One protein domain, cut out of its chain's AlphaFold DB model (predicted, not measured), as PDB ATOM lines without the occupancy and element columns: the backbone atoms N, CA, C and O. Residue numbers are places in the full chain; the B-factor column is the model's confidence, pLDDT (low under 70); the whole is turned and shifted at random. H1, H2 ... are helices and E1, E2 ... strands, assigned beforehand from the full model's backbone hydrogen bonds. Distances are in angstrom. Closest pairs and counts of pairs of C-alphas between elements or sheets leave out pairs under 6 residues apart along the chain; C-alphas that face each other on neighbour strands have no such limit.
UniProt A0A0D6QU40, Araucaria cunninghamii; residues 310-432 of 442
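AT A GLANCE: This is residues 310 to 432 of the 442 residues of a protein of Araucaria cunninghamii (UniProt A0A0D6QU40). A twisted sheet of three strands has the long helix H1 running along one face and the four-residue H2 on the opposite face. H4 lies side by side with H1 but is not on the sheet, and the long unnamed stretch 400 to 421 joins H3 to H4, running past the E1 edge, where residues 408 to 409 pair with E1. The printed part has 123 residues with four named helices and three named strands, in the order E1 H1 E2 H2 E3 H3 H4; the sheet's order is E1, E3, E2, all antiparallel. The class is mixed, helices and strands, with under half of the residues in named elements. The whole is compact, with a radius of gyration of the C-alphas of 14.3 A and spans of 42 by 31 by 22 A.

HOW THE PARTS SIT: Begin with the inner strand E3, residues 380 to 390. Beside it is the edge strand E1, residues 310 to 317, antiparallel at 160 degrees; look for N 313 and O 386, 2.9 A apart. The other edge strand is E2, residues 341 to 348, antiparallel to E3 at 157 degrees, with N 343 and O 385 at 2.8 A. H1, residues 320 to 332, is on the sheet at a height of 9.6 A, over E3 and, only just, over E2, where 3 of its C-alphas fall; it runs along the strands, at 17 degrees to E3 on the local plane. The closest C-alphas of H1 and E3 are those of Phe 323 and Tyr 382, 6.6 A apart. E1, H1 and E2 form a split strand-helix-strand unit, two strands running the same way with E3 between them, and its crossover is right-handed. H2, residues 357 to 360, is on the opposite face to H1, over E3 at a height of 8.4 A; its closest C-alpha to E3 is that of Val 360, 7.3 A from that of Cys 383. H4, residues 422 to 430, is not on the sheet; residues 322 to 326 of H1 alone touch it, at a shallow tilt of 20 degrees, the same way, with the C-alphas of Asp 322 and Ser 422 closest at 5.6 A. H3, residues 396 to 399, is not on the sheet and is apart from H4. In H1 and H4 every O i to N i+4 pair is within hydrogen-bond range; H2 and H3 are too short for such a pair.

IN THESE COORDINATES: Find C-alpha 310 at (264.967, 353.701, 198.854); from there E1 runs 22.8 A to Tyr 317. H1 covers 18.2 A from Phe 320 to Ser 332, and E2 23.5 A from Tyr 341 to Ala 348. E3 starts at C-alpha 380, (284.678, 353.714, 178.627), and covers 32.9 A to Tyr 390. H2 and H3 are short, 5.6 A and 5.5 A, and H4 covers 12.1 A, ending at C-alpha 430, (269.119, 372.243, 192.596).

THE WHOLE: The C-alphas farthest apart, those of Thr 376 and Ala 393, are 44.4 A apart. The printed part has no cut. The links H2 to E3 and H3 to H4 are long, with 19 and 22 residues, and residues 367 to 368 of the first pair with residues 416 to 417 of the second, parallel. The model's mean pLDDT over the printed part is 73.2; residues 335 to 336 and 393 to 432 are under 70.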
ATOM      1  N   VAL A 310     263.803 353.144 199.549       88.94
ATOM      2  CA  VAL A 310     264.967 353.701 198.854       88.94
ATOM      3  C   VAL A 310     264.612 353.971 197.394       88.94
ATOM      4  O   VAL A 310     264.093 353.098 196.698       88.94
ATOM      5  N   ARG A 311     264.905 355.178 196.907       85.75
ATOM      6  CA  ARG A 311     264.907 355.493 195.474       85.75
ATOM      7  C   ARG A 311     266.327 355.335 194.952       85.75
ATOM      8  O   ARG A 311     267.187 356.134 195.305       85.75
ATOM      9  N   TRP A 312     266.545 354.326 194.115       86.38
ATOM     10  CA  TRP A 312     267.847 354.007 193.531       86.38
ATOM     11  C   TRP A 312     267.934 354.512 192.092       86.38
ATOM     12  O   TRP A 312     267.064 354.217 191.270       86.38
ATOM     13  N   ILE A 313     268.968 355.303 191.809       85.69
ATOM     14  CA  ILE A 313     269.164 356.013 190.549       85.69
ATOM     15  C   ILE A 313     270.554 355.692 189.992       85.69
ATOM     16  O   ILE A 313     271.546 355.688 190.722       85.69
ATOM     17  N   ARG A 314     270.619 355.495 188.672       87.19
ATOM     18  CA  ARG A 314     271.864 355.408 187.902       87.19
ATOM     19  C   ARG A 314     271.852 356.408 186.754       87.19
ATOM     20  O   ARG A 314     270.865 356.500 186.022       87.19
ATOM     21  N   VAL A 315     272.953 357.135 186.602       88.00
ATOM     22  CA  VAL A 315     273.166 358.142 185.553       88.00
ATOM     23  C   VAL A 315     274.500 357.870 184.877       88.00
ATOM     24  O   VAL A 315     275.481 357.584 185.555       88.00
ATOM     25  N   VAL A 316     274.548 357.952 183.548       89.62
ATOM     26  CA  VAL A 316     275.756 357.636 182.776       89.62
ATOM     27  C   VAL A 316     276.374 358.897 182.191       89.62
ATOM     28  O   VAL A 316     275.673 359.770 181.685       89.62
ATOM     29  N   TYR A 317     277.698 358.952 182.231       89.12
ATOM     30  CA  TYR A 317     278.545 360.016 181.719       89.12
ATOM     31  C   TYR A 317     279.498 359.445 180.666       89.12
ATOM     32  O   TYR A 317     280.028 358.340 180.818       89.12
ATOM     33  N   ALA A 318     279.727 360.211 179.600       91.50
ATOM     34  CA  ALA A 318     280.741 359.904 178.590       91.50
ATOM     35  C   ALA A 318     282.117 360.495 178.949       91.50
ATOM     36  O   ALA A 318     283.141 359.921 178.590       91.50
ATOM     37  N   GLU A 319     282.131 361.612 179.682       90.56
ATOM     38  CA  GLU A 319     283.341 362.333 180.076       90.56
ATOM     39  C   GLU A 319     283.642 362.110 181.562       90.56
ATOM     40  O   GLU A 319     282.769 362.270 182.418       90.56
ATOM     41  N   PHE A 320     284.891 361.753 181.876       94.06
ATOM     42  CA  PHE A 320     285.314 361.479 183.254       94.06
ATOM     43  C   PHE A 320     285.236 362.718 184.149       94.06
ATOM     44  O   PHE A 320     284.878 362.605 185.320       94.06
ATOM     45  N   GLU A 321     285.541 363.896 183.599       92.12
ATOM     46  CA  GLU A 321     285.614 365.119 184.402       92.12
ATOM     47  C   GLU A 321     284.236 365.543 184.901       92.12
ATOM     48  O   GLU A 321     284.108 365.861 186.079       92.12
ATOM     49  N   ASP A 322     283.203 365.427 184.063       88.88
ATOM     50  CA  ASP A 322     281.816 365.688 184.458       88.88
ATOM     51  C   ASP A 322     281.353 364.706 185.548       88.88
ATOM     52  O   ASP A 322     280.771 365.114 186.553       88.88
ATOM     53  N   PHE A 323     281.653 363.412 185.378       91.56
ATOM     54  CA  PHE A 323     281.341 362.373 186.364       91.56
ATOM     55  C   PHE A 323     281.999 362.654 187.721       91.56
ATOM     56  O   PHE A 323     281.337 362.604 188.760       91.56
ATOM     57  N   ARG A 324     283.299 362.974 187.714       94.62
ATOM     58  CA  ARG A 324     284.065 363.293 188.923       94.62
ATOM     59  C   ARG A 324     283.528 364.552 189.597       94.62
ATOM     60  O   ARG A 324     283.329 364.546 190.809       94.62
ATOM     61  N   GLU A 325     283.319 365.629 188.841       91.44
ATOM     62  CA  GLU A 325     282.855 366.912 189.383       91.44
ATOM     63  C   GLU A 325     281.472 366.792 190.023       91.44
ATOM     64  O   GLU A 325     281.265 367.294 191.131       91.44
ATOM     65  N   ASP A 326     280.548 366.070 189.387       87.06
ATOM     66  CA  ASP A 326     279.223 365.844 189.956       87.06
ATOM     67  C   ASP A 326     279.297 364.939 191.203       87.06
ATOM     68  O   ASP A 326     278.643 365.239 192.203       87.06
ATOM     69  N   GLN A 327     280.143 363.899 191.223       90.88
ATOM     70  CA  GLN A 327     280.383 363.104 192.440       90.88
ATOM     71  C   GLN A 327     280.937 363.953 193.592       90.88
ATOM     72  O   GLN A 327     280.398 363.911 194.701       90.88
ATOM     73  N   GLU A 328     281.981 364.749 193.342       91.06
ATOM     74  CA  GLU A 328     282.598 365.641 194.334       91.06
ATOM     75  C   GLU A 328     281.601 366.683 194.861       91.06
ATOM     76  O   GLU A 328     281.566 366.981 196.062       91.06
ATOM     77  N   LEU A 329     280.741 367.210 193.987       87.31
ATOM     78  CA  LEU A 329     279.663 368.115 194.364       87.31
ATOM     79  C   LEU A 329     278.660 367.434 195.304       87.31
ATOM     80  O   LEU A 329     278.294 368.013 196.326       87.31
ATOM     81  N   LEU A 330     278.219 366.214 194.989       86.56
ATOM     82  CA  LEU A 330     277.247 365.497 195.818       86.56
ATOM     83  C   LEU A 330     277.799 365.184 197.211       86.56
ATOM     84  O   LEU A 330     277.105 365.410 198.204       86.56
ATOM     85  N   ILE A 331     279.047 364.725 197.309       90.44
ATOM     86  CA  ILE A 331     279.638 364.351 198.602       90.44
ATOM     87  C   ILE A 331     280.087 365.552 199.449       90.44
ATOM     88  O   ILE A 331     280.329 365.402 200.645       90.44
ATOM     89  N   SER A 332     280.219 366.742 198.852       88.06
ATOM     90  CA  SER A 332     280.615 367.972 199.560       88.06
ATOM     91  C   SER A 332     279.435 368.800 200.077       88.06
ATOM     92  O   SER A 332     279.633 369.718 200.880       88.06
ATOM     93  N   ARG A 333     278.210 368.482 199.646       83.69
ATOM     94  CA  ARG A 333     276.986 369.152 200.093       83.69
ATOM     95  C   ARG A 333     276.651 368.837 201.557       83.69
ATOM     96  O   ARG A 333     276.960 367.749 202.045       83.69
ATOM     97  N   PRO A 334     275.982 369.760 202.276       76.12
ATOM     98  CA  PRO A 334     275.474 369.488 203.618       76.12
ATOM     99  C   PRO A 334     274.566 368.250 203.637       76.12
ATOM    100  O   PRO A 334     273.780 368.038 202.719       76.12
ATOM    101  N   GLY A 335     274.620 367.451 204.706       66.44
ATOM    102  CA  GLY A 335     273.998 366.118 204.739       66.44
ATOM    103  C   GLY A 335     272.470 366.055 204.564       66.44
ATOM    104  O   GLY A 335     271.960 364.971 204.294       66.44
ATOM    105  N   LYS A 336     271.744 367.174 204.713       66.38
ATOM    106  CA  LYS A 336     270.293 367.278 204.428       66.38
ATOM    107  C   LYS A 336     269.980 367.714 202.981       66.38
ATOM    108  O   LYS A 336     268.819 367.724 202.593       66.38
ATOM    109  N   GLU A 337     270.993 368.087 202.198       73.00
ATOM    110  CA  GLU A 337     270.876 368.668 200.847       73.00
ATOM    111  C   GLU A 337     271.522 367.781 199.762       73.00
ATOM    112  O   GLU A 337     271.866 368.248 198.670       73.00
ATOM    113  N   THR A 338     271.724 366.497 200.073       82.75
ATOM    114  CA  THR A 338     272.371 365.506 199.204       82.75
ATOM    115  C   THR A 338     271.708 364.132 199.334       82.75
ATOM    116  O   THR A 338     270.810 363.951 200.155       82.75
ATOM    117  N   PHE A 339     272.138 363.183 198.501       87.75
ATOM    118  CA  PHE A 339     271.702 361.787 198.536       87.75
ATOM    119  C   PHE A 339     272.138 361.091 199.834       87.75
ATOM    120  O   PHE A 339     272.989 361.581 200.571       87.75
ATOM    121  N   ASP A 340     271.566 359.929 200.127       91.50
ATOM    122  CA  ASP A 340     271.960 359.106 201.278       91.50
ATOM    123  C   ASP A 340     273.034 358.072 200.924       91.50
ATOM    124  O   ASP A 340     273.688 357.527 201.812       91.50
ATOM    125  N   TYR A 341     273.243 357.846 199.628       95.94
ATOM    126  CA  TYR A 341     274.250 356.960 199.061       95.94
ATOM    127  C   TYR A 341     274.810 357.576 197.777       95.94
ATOM    128  O   TYR A 341     274.029 358.045 196.944       95.94
ATOM    129  N   VAL A 342     276.135 357.564 197.618       95.62
ATOM    130  CA  VAL A 342     276.833 357.988 196.396       95.62
ATOM    131  C   VAL A 342     277.985 357.030 196.109       95.62
ATOM    132  O   VAL A 342     278.917 356.929 196.903       95.62
ATOM    133  N   GLU A 343     277.947 356.388 194.946       97.69
ATOM    134  CA  GLU A 343     279.024 355.577 194.381       97.69
ATOM    135  C   GLU A 343     279.154 355.809 192.872       97.69
ATOM    136  O   GLU A 343     278.497 356.664 192.271       97.69
ATOM    137  N   GLY A 344     280.044 355.061 192.235       95.94
ATOM    138  CA  GLY A 344     280.054 354.949 190.794       95.94
ATOM    139  C   GLY A 344     280.981 353.851 190.311       95.94
ATOM    140  O   GLY A 344     281.866 353.392 191.032       95.94
ATOM    141  N   PHE A 345     280.776 353.441 189.068       96.06
ATOM    142  CA  PHE A 345     281.571 352.405 188.423       96.06
ATOM    143  C   PHE A 345     281.898 352.781 186.983       96.06
ATOM    144  O   PHE A 345     281.222 353.592 186.348       96.06
ATOM    145  N   VAL A 346     282.970 352.183 186.470       97.19
ATOM    146  CA  VAL A 346     283.435 352.367 185.095       97.19
ATOM    147  C   VAL A 346     283.036 351.136 184.293       97.19
ATOM    148  O   VAL A 346     283.232 350.013 184.753       97.19
ATOM    149  N   LEU A 347     282.498 351.343 183.097       94.56
ATOM    150  CA  LEU A 347     282.017 350.277 182.225       94.56
ATOM    151  C   LEU A 347     282.538 350.454 180.800       94.56
ATOM    152  O   LEU A 347     282.815 351.570 180.356       94.56
ATOM    153  N   ALA A 348     282.666 349.352 180.070       95.69
ATOM    154  CA  ALA A 348     283.019 349.392 178.663       95.69
ATOM    155  C   ALA A 348     281.857 349.965 177.837       95.69
ATOM    156  O   ALA A 348     280.687 349.647 178.048       95.69
ATOM    157  N   ASN A 349     282.182 350.788 176.846       94.44
ATOM    158  CA  ASN A 349     281.219 351.293 175.876       94.44
ATOM    159  C   ASN A 349     280.960 350.238 174.784       94.44
ATOM    160  O   ASN A 349     281.383 350.381 173.636       94.44
ATOM    161  N   ASN A 350     280.359 349.112 175.169       93.12
ATOM    162  CA  ASN A 350     280.012 348.013 174.272       93.12
ATOM    163  C   ASN A 350     278.841 347.184 174.829       93.12
ATOM    164  O   ASN A 350     278.387 347.398 175.950       93.12
ATOM    165  N   GLU A 351     278.359 346.230 174.033       92.62
ATOM    166  CA  GLU A 351     277.227 345.356 174.373       92.62
ATOM    167  C   GLU A 351     277.619 344.135 175.231       92.62
ATOM    168  O   GLU A 351     276.831 343.198 175.359       92.62
ATOM    169  N   ASP A 352     278.831 344.100 175.803       94.25
ATOM    170  CA  ASP A 352     279.244 343.000 176.679       94.25
ATOM    171  C   ASP A 352     278.300 342.937 177.898       94.25
ATOM    172  O   ASP A 352     278.163 343.927 178.619       94.25
ATOM    173  N   PRO A 353     277.635 341.801 178.169       90.75
ATOM    174  CA  PRO A 353     276.624 341.722 179.221       90.75
ATOM    175  C   PRO A 353     277.196 341.795 180.645       90.75
ATOM    176  O   PRO A 353     276.436 341.997 181.589       90.75
ATOM    177  N   ILE A 354     278.505 341.602 180.814       91.81
ATOM    178  CA  ILE A 354     279.201 341.620 182.106       91.81
ATOM    179  C   ILE A 354     279.892 342.970 182.311       91.81
ATOM    180  O   ILE A 354     279.803 343.550 183.387       91.81
ATOM    181  N   ASN A 355     280.580 343.461 181.280       93.88
ATOM    182  CA  ASN A 355     281.467 344.620 181.379       93.88
ATOM    183  C   ASN A 355     280.903 345.887 180.723       93.88
ATOM    184  O   ASN A 355     281.438 346.972 180.939       93.88
ATOM    185  N   GLY A 356     279.884 345.745 179.876       92.81
ATOM    186  CA  GLY A 356     279.343 346.802 179.032       92.81
ATOM    187  C   GLY A 356     278.154 347.544 179.640       92.81
ATOM    188  O   GLY A 356     277.805 347.365 180.811       92.81
ATOM    189  N   TRP A 357     277.467 348.344 178.821       89.56
ATOM    190  CA  TRP A 357     276.272 349.097 179.232       89.56
ATOM    191  C   TRP A 357     275.090 348.256 179.759       89.56
ATOM    192  O   TRP A 357     274.329 348.800 180.566       89.56
ATOM    193  N   PRO A 358     274.913 346.954 179.426       90.31
ATOM    194  CA  PRO A 358     273.860 346.147 180.049       90.31
ATOM    195  C   PRO A 358     273.996 346.032 181.576       90.31
ATOM    196  O   PRO A 358     272.987 345.866 182.258       90.31
ATOM    197  N   SER A 359     275.210 346.187 182.124       89.69
ATOM    198  CA  SER A 359     275.472 346.164 183.574       89.69
ATOM    199  C   SER A 359     274.843 347.341 184.343       89.69
ATOM    200  O   SER A 359     274.672 347.272 185.562       89.69
ATOM    201  N   VAL A 360     274.450 348.415 183.642       88.44
ATOM    202  CA  VAL A 360     273.848 349.616 184.245       88.44
ATOM    203  C   VAL A 360     272.372 349.400 184.589       88.44
ATOM    204  O   VAL A 360     271.866 350.031 185.515       88.44
ATOM    205  N   LEU A 361     271.671 348.502 183.895       86.25
ATOM    206  CA  LEU A 361     270.228 348.309 184.065       86.25
ATOM    207  C   LEU A 361     269.884 347.841 185.491       86.25
ATOM    208  O   LEU A 361     270.408 346.838 185.970       86.25
ATOM    209  N   LEU A 362     268.972 348.554 186.158       80.94
ATOM    210  CA  LEU A 362     268.483 348.197 187.499       80.94
ATOM    211  C   LEU A 362     267.304 347.216 187.459       80.94
ATOM    212  O   LEU A 362     267.053 346.501 188.426       80.94
ATOM    213  N   SER A 363     266.565 347.169 186.346       76.19
ATOM    214  CA  SER A 363     265.427 346.264 186.171       76.19
ATOM    215  C   SER A 363     265.415 345.648 184.774       76.19
ATOM    216  O   SER A 363     265.913 346.233 183.813       76.19
ATOM    217  N   SER A 364     264.770 344.491 184.623       72.56
ATOM    218  CA  SER A 364     264.577 343.859 183.308       72.56
ATOM    219  C   SER A 364     263.722 344.691 182.344       72.56
ATOM    220  O   SER A 364     263.688 344.395 181.155       72.56
ATOM    221  N   ASN A 365     263.012 345.704 182.854       74.06
ATOM    222  CA  ASN A 365     262.095 346.546 182.086       74.06
ATOM    223  C   ASN A 365     262.702 347.908 181.709       74.06
ATOM    224  O   ASN A 365     262.043 348.684 181.020       74.06
ATOM    225  N   SER A 366     263.917 348.222 182.171       73.31
ATOM    226  CA  SER A 366     264.640 349.437 181.770       73.31
ATOM    227  C   SER A 366     265.411 349.207 180.473       73.31
ATOM    228  O   SER A 366     266.024 348.156 180.293       73.31
ATOM    229  N   SER A 367     265.415 350.208 179.594       73.50
ATOM    230  CA  SER A 367     266.216 350.221 178.367       73.50
ATOM    231  C   SER A 367     267.338 351.247 178.448       73.50
ATOM    232  O   SER A 367     267.177 352.341 178.996       73.50
ATOM    233  N   PHE A 368     268.479 350.895 177.860       79.12
ATOM    234  CA  PHE A 368     269.594 351.807 177.657       79.12
ATOM    235  C   PHE A 368     269.461 352.454 176.275       79.12
ATOM    236  O   PHE A 368     269.467 351.743 175.268       79.12
ATOM    237  N   ASP A 369     269.321 353.780 176.200       81.38
ATOM    238  CA  ASP A 369     269.235 354.465 174.907       81.38
ATOM    239  C   ASP A 369     270.632 354.765 174.356       81.38
ATOM    240  O   ASP A 369     271.286 355.736 174.734       81.38
ATOM    241  N   LEU A 370     271.079 353.938 173.414       79.56
ATOM    242  CA  LEU A 370     272.377 354.103 172.759       79.56
ATOM    243  C   LEU A 370     272.484 355.406 171.957       79.56
ATOM    244  O   LEU A 370     273.590 355.915 171.795       79.56
ATOM    245  N   ASN A 371     271.367 355.981 171.493       81.00
ATOM    246  CA  ASN A 371     271.398 357.249 170.754       81.00
ATOM    247  C   ASN A 371     271.762 358.435 171.646       81.00
ATOM    248  O   ASN A 371     272.131 359.495 171.144       81.00
ATOM    249  N   SER A 372     271.654 358.259 172.962       81.38
ATOM    250  CA  SER A 372     272.052 359.270 173.925       81.38
ATOM    251  C   SER A 372     273.573 359.343 174.086       81.38
ATOM    252  O   SER A 372     274.068 360.383 174.522       81.38
ATOM    253  N   ILE A 373     274.323 358.285 173.726       84.06
ATOM    254  CA  ILE A 373     275.794 358.262 173.791       84.06
ATOM    255  C   ILE A 373     276.353 359.213 172.725       84.06
ATOM    256  O   ILE A 373     276.128 358.991 171.531       84.06
ATOM    257  N   PRO A 374     277.111 360.257 173.112       85.69
ATOM    258  CA  PRO A 374     277.739 361.145 172.147       85.69
ATOM    259  C   PRO A 374     278.650 360.362 171.190       85.69
ATOM    260  O   PRO A 374     279.420 359.518 171.649       85.69
ATOM    261  N   PRO A 375     278.671 360.670 169.879       85.81
ATOM    262  CA  PRO A 375     279.588 360.020 168.936       85.81
ATOM    263  C   PRO A 375     281.076 360.200 169.279       85.81
ATOM    264  O   PRO A 375     281.924 359.490 168.747       85.81
ATOM    265  N   THR A 376     281.396 361.174 170.134       87.62
ATOM    266  CA  THR A 376     282.741 361.453 170.651       87.62
ATOM    267  C   THR A 376     283.102 360.639 171.893       87.62
ATOM    268  O   THR A 376     284.243 360.731 172.337       87.62
ATOM    269  N   ALA A 377     282.162 359.878 172.465       90.56
ATOM    270  CA  ALA A 377     282.384 359.117 173.686       90.56
ATOM    271  C   ALA A 377     283.525 358.108 173.516       90.56
ATOM    272  O   ALA A 377     283.655 357.439 172.487       90.56
ATOM    273  N   GLY A 378     284.348 357.994 174.555       92.69
ATOM    274  CA  GLY A 378     285.463 357.062 174.585       92.69
ATOM    275  C   GLY A 378     285.037 355.588 174.670       92.69
ATOM    276  O   GLY A 378     283.849 355.251 174.688       92.69
ATOM    277  N   PRO A 379     286.023 354.677 174.771       95.44
ATOM    278  CA  PRO A 379     285.769 353.247 174.952       95.44
ATOM    279  C   PRO A 379     285.220 352.901 176.345       95.44
ATOM    280  O   PRO A 379     284.839 351.756 176.569       95.44
ATOM    281  N   MET A 380     285.195 353.865 177.270       96.19
ATOM    282  CA  MET A 380     284.678 353.714 178.627       96.19
ATOM    283  C   MET A 380     283.557 354.724 178.867       96.19
ATOM    284  O   MET A 380     283.636 355.855 178.391       96.19
ATOM    285  N   LEU A 381     282.553 354.313 179.635       94.88
ATOM    286  CA  LEU A 381     281.529 355.178 180.212       94.88
ATOM    287  C   LEU A 381     281.629 355.118 181.740       94.88
ATOM    288  O   LEU A 381     282.204 354.182 182.307       94.88
ATOM    289  N   TYR A 382     281.039 356.105 182.405       95.06
ATOM    290  CA  TYR A 382     281.070 356.243 183.858       95.06
ATOM    291  C   TYR A 382     279.643 356.291 184.386       95.06
ATOM    292  O   TYR A 382     278.853 357.126 183.953       95.06
ATOM    293  N   CYS A 383     279.291 355.394 185.298       94.31
ATOM    294  CA  CYS A 383     277.978 355.380 185.925       94.31
ATOM    295  C   CYS A 383     278.070 355.975 187.326       94.31
ATOM    296  O   CYS A 383     278.758 355.428 188.185       94.31
ATOM    297  N   LEU A 384     277.343 357.062 187.562       94.00
ATOM    298  CA  LEU A 384     277.037 357.586 188.884       94.00
ATOM    299  C   LEU A 384     275.858 356.805 189.459       94.00
ATOM    300  O   LEU A 384     274.801 356.718 188.832       94.00
ATOM    301  N   GLU A 385     276.039 356.247 190.648       95.25
ATOM    302  CA  GLU A 385     275.011 355.507 191.365       95.25
ATOM    303  C   GLU A 385     274.660 356.243 192.655       95.25
ATOM    304  O   GLU A 385     275.530 356.519 193.478       95.25
ATOM    305  N   VAL A 386     273.386 356.589 192.830       93.38
ATOM    306  CA  VAL A 386     272.925 357.347 193.998       93.38
ATOM    307  C   VAL A 386     271.631 356.779 194.554       93.38
ATOM    308  O   VAL A 386     270.817 356.215 193.817       93.38
ATOM    309  N   ALA A 387     271.421 356.946 195.859       91.12
ATOM    310  CA  ALA A 387     270.175 356.544 196.496       91.12
ATOM    311  C   ALA A 387     269.645 357.598 197.470       91.12
ATOM    312  O   ALA A 387     270.414 358.278 198.147       91.12
ATOM    313  N   LEU A 388     268.321 357.720 197.535       89.69
ATOM    314  CA  LEU A 388     267.618 358.579 198.485       89.69
ATOM    315  C   LEU A 388     266.721 357.733 199.383       89.69
ATOM    316  O   LEU A 388     265.925 356.933 198.887       89.69
ATOM    317  N   HIS A 389     266.818 357.948 200.687       89.62
ATOM    318  CA  HIS A 389     265.964 357.333 201.690       89.62
ATOM    319  C   HIS A 389     264.684 358.155 201.897       89.62
ATOM    320  O   HIS A 389     264.730 359.384 201.945       89.62
ATOM    321  N   TYR A 390     263.532 357.492 202.023       84.81
ATOM    322  CA  TYR A 390     262.265 358.163 202.326       84.81
ATOM    323  C   TYR A 390     261.301 357.267 203.109       84.81
ATOM    324  O   TYR A 390     261.300 356.045 202.956       84.81
ATOM    325  N   ASP A 391     260.455 357.908 203.914       86.06
ATOM    326  CA  ASP A 391     259.393 357.253 204.681       86.06
ATOM    327  C   ASP A 391     258.076 357.270 203.892       86.06
ATOM    328  O   ASP A 391     257.835 358.182 203.093       86.06
ATOM    329  N   HIS A 392     257.177 356.318 204.158       74.06
ATOM    330  CA  HIS A 392     255.870 356.202 203.496       74.06
ATOM    331  C   HIS A 392     254.990 357.460 203.620       74.06
ATOM    332  O   HIS A 392     254.135 357.696 202.768       74.06
ATOM    333  N   ALA A 393     255.189 358.269 204.667       62.25
ATOM    334  CA  ALA A 393     254.464 359.525 204.885       62.25
ATOM    335  C   ALA A 393     254.898 360.654 203.930       62.25
ATOM    336  O   ALA A 393     254.174 361.638 203.759       62.25
ATOM    337  N   THR A 394     256.064 360.516 203.293       56.78
ATOM    338  CA  THR A 394     256.531 361.417 202.238       56.78
ATOM    339  C   THR A 394     255.764 361.062 200.972       56.78
ATOM    340  O   THR A 394     256.135 360.152 200.234       56.78
ATOM    341  N   ASP A 395     254.638 361.742 200.769       50.72
ATOM    342  CA  ASP A 395     253.718 361.513 199.660       50.72
ATOM    343  C   ASP A 395     254.505 361.368 198.344       50.72
ATOM    344  O   ASP A 395     255.255 362.268 197.952       50.72
ATOM    345  N   TYR A 396     254.347 360.230 197.659       45.59
ATOM    346  CA  TYR A 396     255.037 359.857 196.408       45.59
ATOM    347  C   TYR A 396     254.984 360.980 195.342       45.59
ATOM    348  O   TYR A 396     255.838 361.105 194.464       45.59
ATOM    349  N   ILE A 397     253.988 361.864 195.467       44.97
ATOM    350  CA  ILE A 397     253.740 363.062 194.661       44.97
ATOM    351  C   ILE A 397     254.826 364.144 194.835       44.97
ATOM    352  O   ILE A 397     255.136 364.844 193.870       44.97
ATOM    353  N   ALA A 398     255.428 364.308 196.017       48.50
ATOM    354  CA  ALA A 398     256.486 365.300 196.251       48.50
ATOM    355  C   ALA A 398     257.806 364.910 195.566       48.50
ATOM    356  O   ALA A 398     258.505 365.765 195.023       48.50
ATOM    357  N   LEU A 399     258.094 363.609 195.516       48.28
ATOM    358  CA  LEU A 399     259.290 363.041 194.898       48.28
ATOM    359  C   LEU A 399     259.242 363.047 193.357       48.28
ATOM    360  O   LEU A 399     260.296 363.069 192.725       48.28
ATOM    361  N   ASN A 400     258.049 363.084 192.751       42.72
ATOM    362  CA  ASN A 400     257.860 363.182 191.293       42.72
ATOM    363  C   ASN A 400     257.712 364.626 190.775       42.72
ATOM    364  O   ASN A 400     257.600 364.837 189.569       42.72
ATOM    365  N   LYS A 401     257.714 365.635 191.659       37.19
ATOM    366  CA  LYS A 401     257.729 367.056 191.258       37.19
ATOM    367  C   LYS A 401     259.108 367.554 190.827       37.19
ATOM    368  O   LYS A 401     259.191 368.603 190.193       37.19
ATOM    369  N   VAL A 402     260.170 366.812 191.137       40.38
ATOM    370  CA  VAL A 402     261.509 367.072 190.604       40.38
ATOM    371  C   VAL A 402     261.574 366.400 189.241       40.38
ATOM    372  O   VAL A 402     261.702 365.183 189.135       40.38
ATOM    373  N   GLY A 403     261.368 367.200 188.195       32.34
ATOM    374  CA  GLY A 403     261.330 366.742 186.815       32.34
ATOM    375  C   GLY A 403     262.687 366.219 186.363       32.34
ATOM    376  O   GLY A 403     263.465 366.947 185.758       32.34
ATOM    377  N   PHE A 404     262.950 364.941 186.599       39.62
ATOM    378  CA  PHE A 404     263.952 364.204 185.852       39.62
ATOM    379  C   PHE A 404     263.302 363.679 184.571       39.62
ATOM    380  O   PHE A 404     263.006 362.497 184.443       39.62
ATOM    381  N   SER A 405     263.089 364.548 183.579       32.25
ATOM    382  CA  SER A 405     262.722 364.093 182.227       32.25
ATOM    383  C   SER A 405     263.834 363.264 181.555       32.25
ATOM    384  O   SER A 405     263.644 362.792 180.437       32.25
ATOM    385  N   HIS A 406     264.986 363.091 182.223       35.47
ATOM    386  CA  HIS A 406     266.219 362.539 181.664       35.47
ATOM    387  C   HIS A 406     266.982 361.565 182.584       35.47
ATOM    388  O   HIS A 406     268.179 361.388 182.396       35.47
ATOM    389  N   VAL A 407     266.345 360.941 183.585       36.47
ATOM    390  CA  VAL A 407     267.008 359.956 184.469       36.47
ATOM    391  C   VAL A 407     266.104 358.744 184.693       36.47
ATOM    392  O   VAL A 407     264.893 358.888 184.853       36.47
ATOM    393  N   CYS A 408     266.690 357.545 184.695       37.22
ATOM    394  CA  CYS A 408     265.979 356.306 185.002       37.22
ATOM    395  C   CYS A 408     265.526 356.261 186.463       37.22
ATOM    396  O   CYS A 408     266.358 356.249 187.369       37.22
ATOM    397  N   ASP A 409     264.213 356.174 186.672       36.34
ATOM    398  CA  ASP A 409     263.586 355.931 187.970       36.34
ATOM    399  C   ASP A 409     263.090 354.475 188.028       36.34
ATOM    400  O   ASP A 409     262.405 354.000 187.121       36.34
ATOM    401  N   CYS A 410     263.441 353.747 189.092       35.22
ATOM    402  CA  CYS A 410     263.001 352.364 189.312       35.22
ATOM    403  C   CYS A 410     261.593 352.254 189.906       35.22
ATOM    404  O   CYS A 410     261.111 351.147 190.157       35.22
ATOM    405  N   THR A 411     260.901 353.368 190.135       34.72
ATOM    406  CA  THR A 411     259.571 353.359 190.738       34.72
ATOM    407  C   THR A 411     258.459 353.174 189.683       34.72
ATOM    408  O   THR A 411     257.613 354.028 189.437       34.72
ATOM    409  N   GLY A 412     258.452 352.001 189.038       30.89
ATOM    410  CA  GLY A 412     257.248 351.427 188.415       30.89
ATOM    411  C   GLY A 412     256.771 351.983 187.065       30.89
ATOM    412  O   GLY A 412     255.660 351.658 186.650       30.89
ATOM    413  N   GLY A 413     257.574 352.756 186.337       29.64
ATOM    414  CA  GLY A 413     257.276 353.158 184.957       29.64
ATOM    415  C   GLY A 413     258.539 353.083 184.114       29.64
ATOM    416  O   GLY A 413     259.576 353.544 184.566       29.64
ATOM    417  N   GLY A 414     258.474 352.467 182.927       30.28
ATOM    418  CA  GLY A 414     259.630 352.283 182.042       30.28
ATOM    419  C   GLY A 414     260.407 353.583 181.826       30.28
ATOM    420  O   GLY A 414     259.961 354.460 181.090       30.28
ATOM    421  N   GLY A 415     261.550 353.709 182.499       34.03
ATOM    422  CA  GLY A 415     262.500 354.799 182.322       34.03
ATOM    423  C   GLY A 415     263.578 354.406 181.315       34.03
ATOM    424  O   GLY A 415     264.050 353.268 181.319       34.03
ATOM    425  N   ASN A 416     263.966 355.354 180.460       33.97
ATOM    426  CA  ASN A 416     265.150 355.261 179.603       33.97
ATOM    427  C   ASN A 416     266.376 355.760 180.376       33.97
ATOM    428  O   ASN A 416     266.297 356.798 181.038       33.97
ATOM    429  N   ILE A 417     267.498 355.034 180.334       40.62
ATOM    430  CA  ILE A 417     268.770 355.523 180.893       40.62
ATOM    431  C   ILE A 417     269.287 356.579 179.922       40.62
ATOM    432  O   ILE A 417     269.578 356.263 178.770       40.62
ATOM    433  N   LEU A 418     269.347 357.828 180.374       41.81
ATOM    434  CA  LEU A 418     269.766 358.981 179.582       41.81
ATOM    435  C   LEU A 418     271.079 359.531 180.147       41.81
ATOM    436  O   LEU A 418     271.269 359.593 181.364       41.81
ATOM    437  N   LEU A 419     271.987 359.912 179.246       40.91
ATOM    438  CA  LEU A 419     273.225 360.592 179.608       40.91
ATOM    439  C   LEU A 419     272.923 362.047 179.948       40.91
ATOM    440  O   LEU A 419     272.334 362.770 179.142       40.91
ATOM    441  N   SER A 420     273.330 362.492 181.133       45.06
ATOM    442  CA  SER A 420     273.255 363.905 181.497       45.06
ATOM    443  C   SER A 420     274.603 364.575 181.265       45.06
ATOM    444  O   SER A 420     275.614 364.120 181.789       45.06
ATOM    445  N   GLY A 421     274.612 365.701 180.552       45.59
ATOM    446  CA  GLY A 421     275.682 366.686 180.722       45.59
ATOM    447  C   GLY A 421     275.550 367.356 182.095       45.59
ATOM    448  O   GLY A 421     274.424 367.596 182.544       45.59
ATOM    449  N   SER A 422     276.678 367.673 182.738       48.69
ATOM    450  CA  SER A 422     276.766 368.184 184.123       48.69
ATOM    451  C   SER A 422     275.728 369.277 184.467       48.69
ATOM    452  O   SER A 422     275.067 369.226 185.505       48.69
ATOM    453  N   ALA A 423     275.447 370.214 183.551       44.34
ATOM    454  CA  ALA A 423     274.472 371.290 183.776       44.34
ATOM    455  C   ALA A 423     273.016 370.808 183.975       44.34
ATOM    456  O   ALA A 423     272.269 371.400 184.758       44.34
ATOM    457  N   ALA A 424     272.594 369.741 183.288       49.81
ATOM    458  CA  ALA A 424     271.235 369.205 183.400       49.81
ATOM    459  C   ALA A 424     271.038 368.453 184.724       49.81
ATOM    460  O   ALA A 424     270.004 368.611 185.378       49.81
ATOM    461  N   PHE A 425     272.054 367.698 185.152       55.47
ATOM    462  CA  PHE A 425     272.057 367.023 186.446       55.47
ATOM    463  C   PHE A 425     272.052 368.038 187.597       55.47
ATOM    464  O   PHE A 425     271.182 367.992 188.467       55.47
ATOM    465  N   GLN A 426     272.932 369.042 187.549       52.03
ATOM    466  CA  GLN A 426     272.994 370.106 188.556       52.03
ATOM    467  C   GLN A 426     271.701 370.935 188.630       52.03
ATOM    468  O   GLN A 426     271.257 371.294 189.726       52.03
ATOM    469  N   SER A 427     271.048 371.209 187.495       49.69
ATOM    470  CA  SER A 427     269.741 371.882 187.464       49.69
ATOM    471  C   SER A 427     268.630 371.027 188.085       49.69
ATOM    472  O   SER A 427     267.783 371.556 188.802       49.69
ATOM    473  N   ALA A 428     268.627 369.714 187.846       50.56
ATOM    474  CA  ALA A 428     267.643 368.816 188.443       50.56
ATOM    475  C   ALA A 428     267.847 368.700 189.963       50.56
ATOM    476  O   ALA A 428     266.899 368.861 190.732       50.56
ATOM    477  N   VAL A 429     269.099 368.556 190.408       51.50
ATOM    478  CA  VAL A 429     269.469 368.451 191.827       51.50
ATOM    479  C   VAL A 429     269.248 369.767 192.598       51.50
ATOM    480  O   VAL A 429     268.932 369.741 193.784       51.50
ATOM    481  N   SER A 430     269.392 370.935 191.963       45.19
ATOM    482  CA  SER A 430     269.119 372.243 192.596       45.19
ATOM    483  C   SER A 430     267.629 372.594 192.692       45.19
ATOM    484  O   SER A 430     267.253 373.417 193.523       45.19
ATOM    485  N   SER A 431     266.775 371.952 191.891       41.66
ATOM    486  CA  SER A 431     265.313 372.119 191.944       41.66
ATOM    487  C   SER A 431     264.624 371.272 193.026       41.66
ATOM    488  O   SER A 431     263.399 371.310 193.164       41.66
ATOM    489  N   TRP A 432     265.398 370.510 193.804       46.84
ATOM    490  CA  TRP A 432     264.878 369.659 194.867       46.84
ATOM    491  C   TRP A 432     264.375 370.510 196.043       46.84
ATOM    492  O   TRP A 432     265.141 371.326 196.564       46.84
TER     493      TRP A 432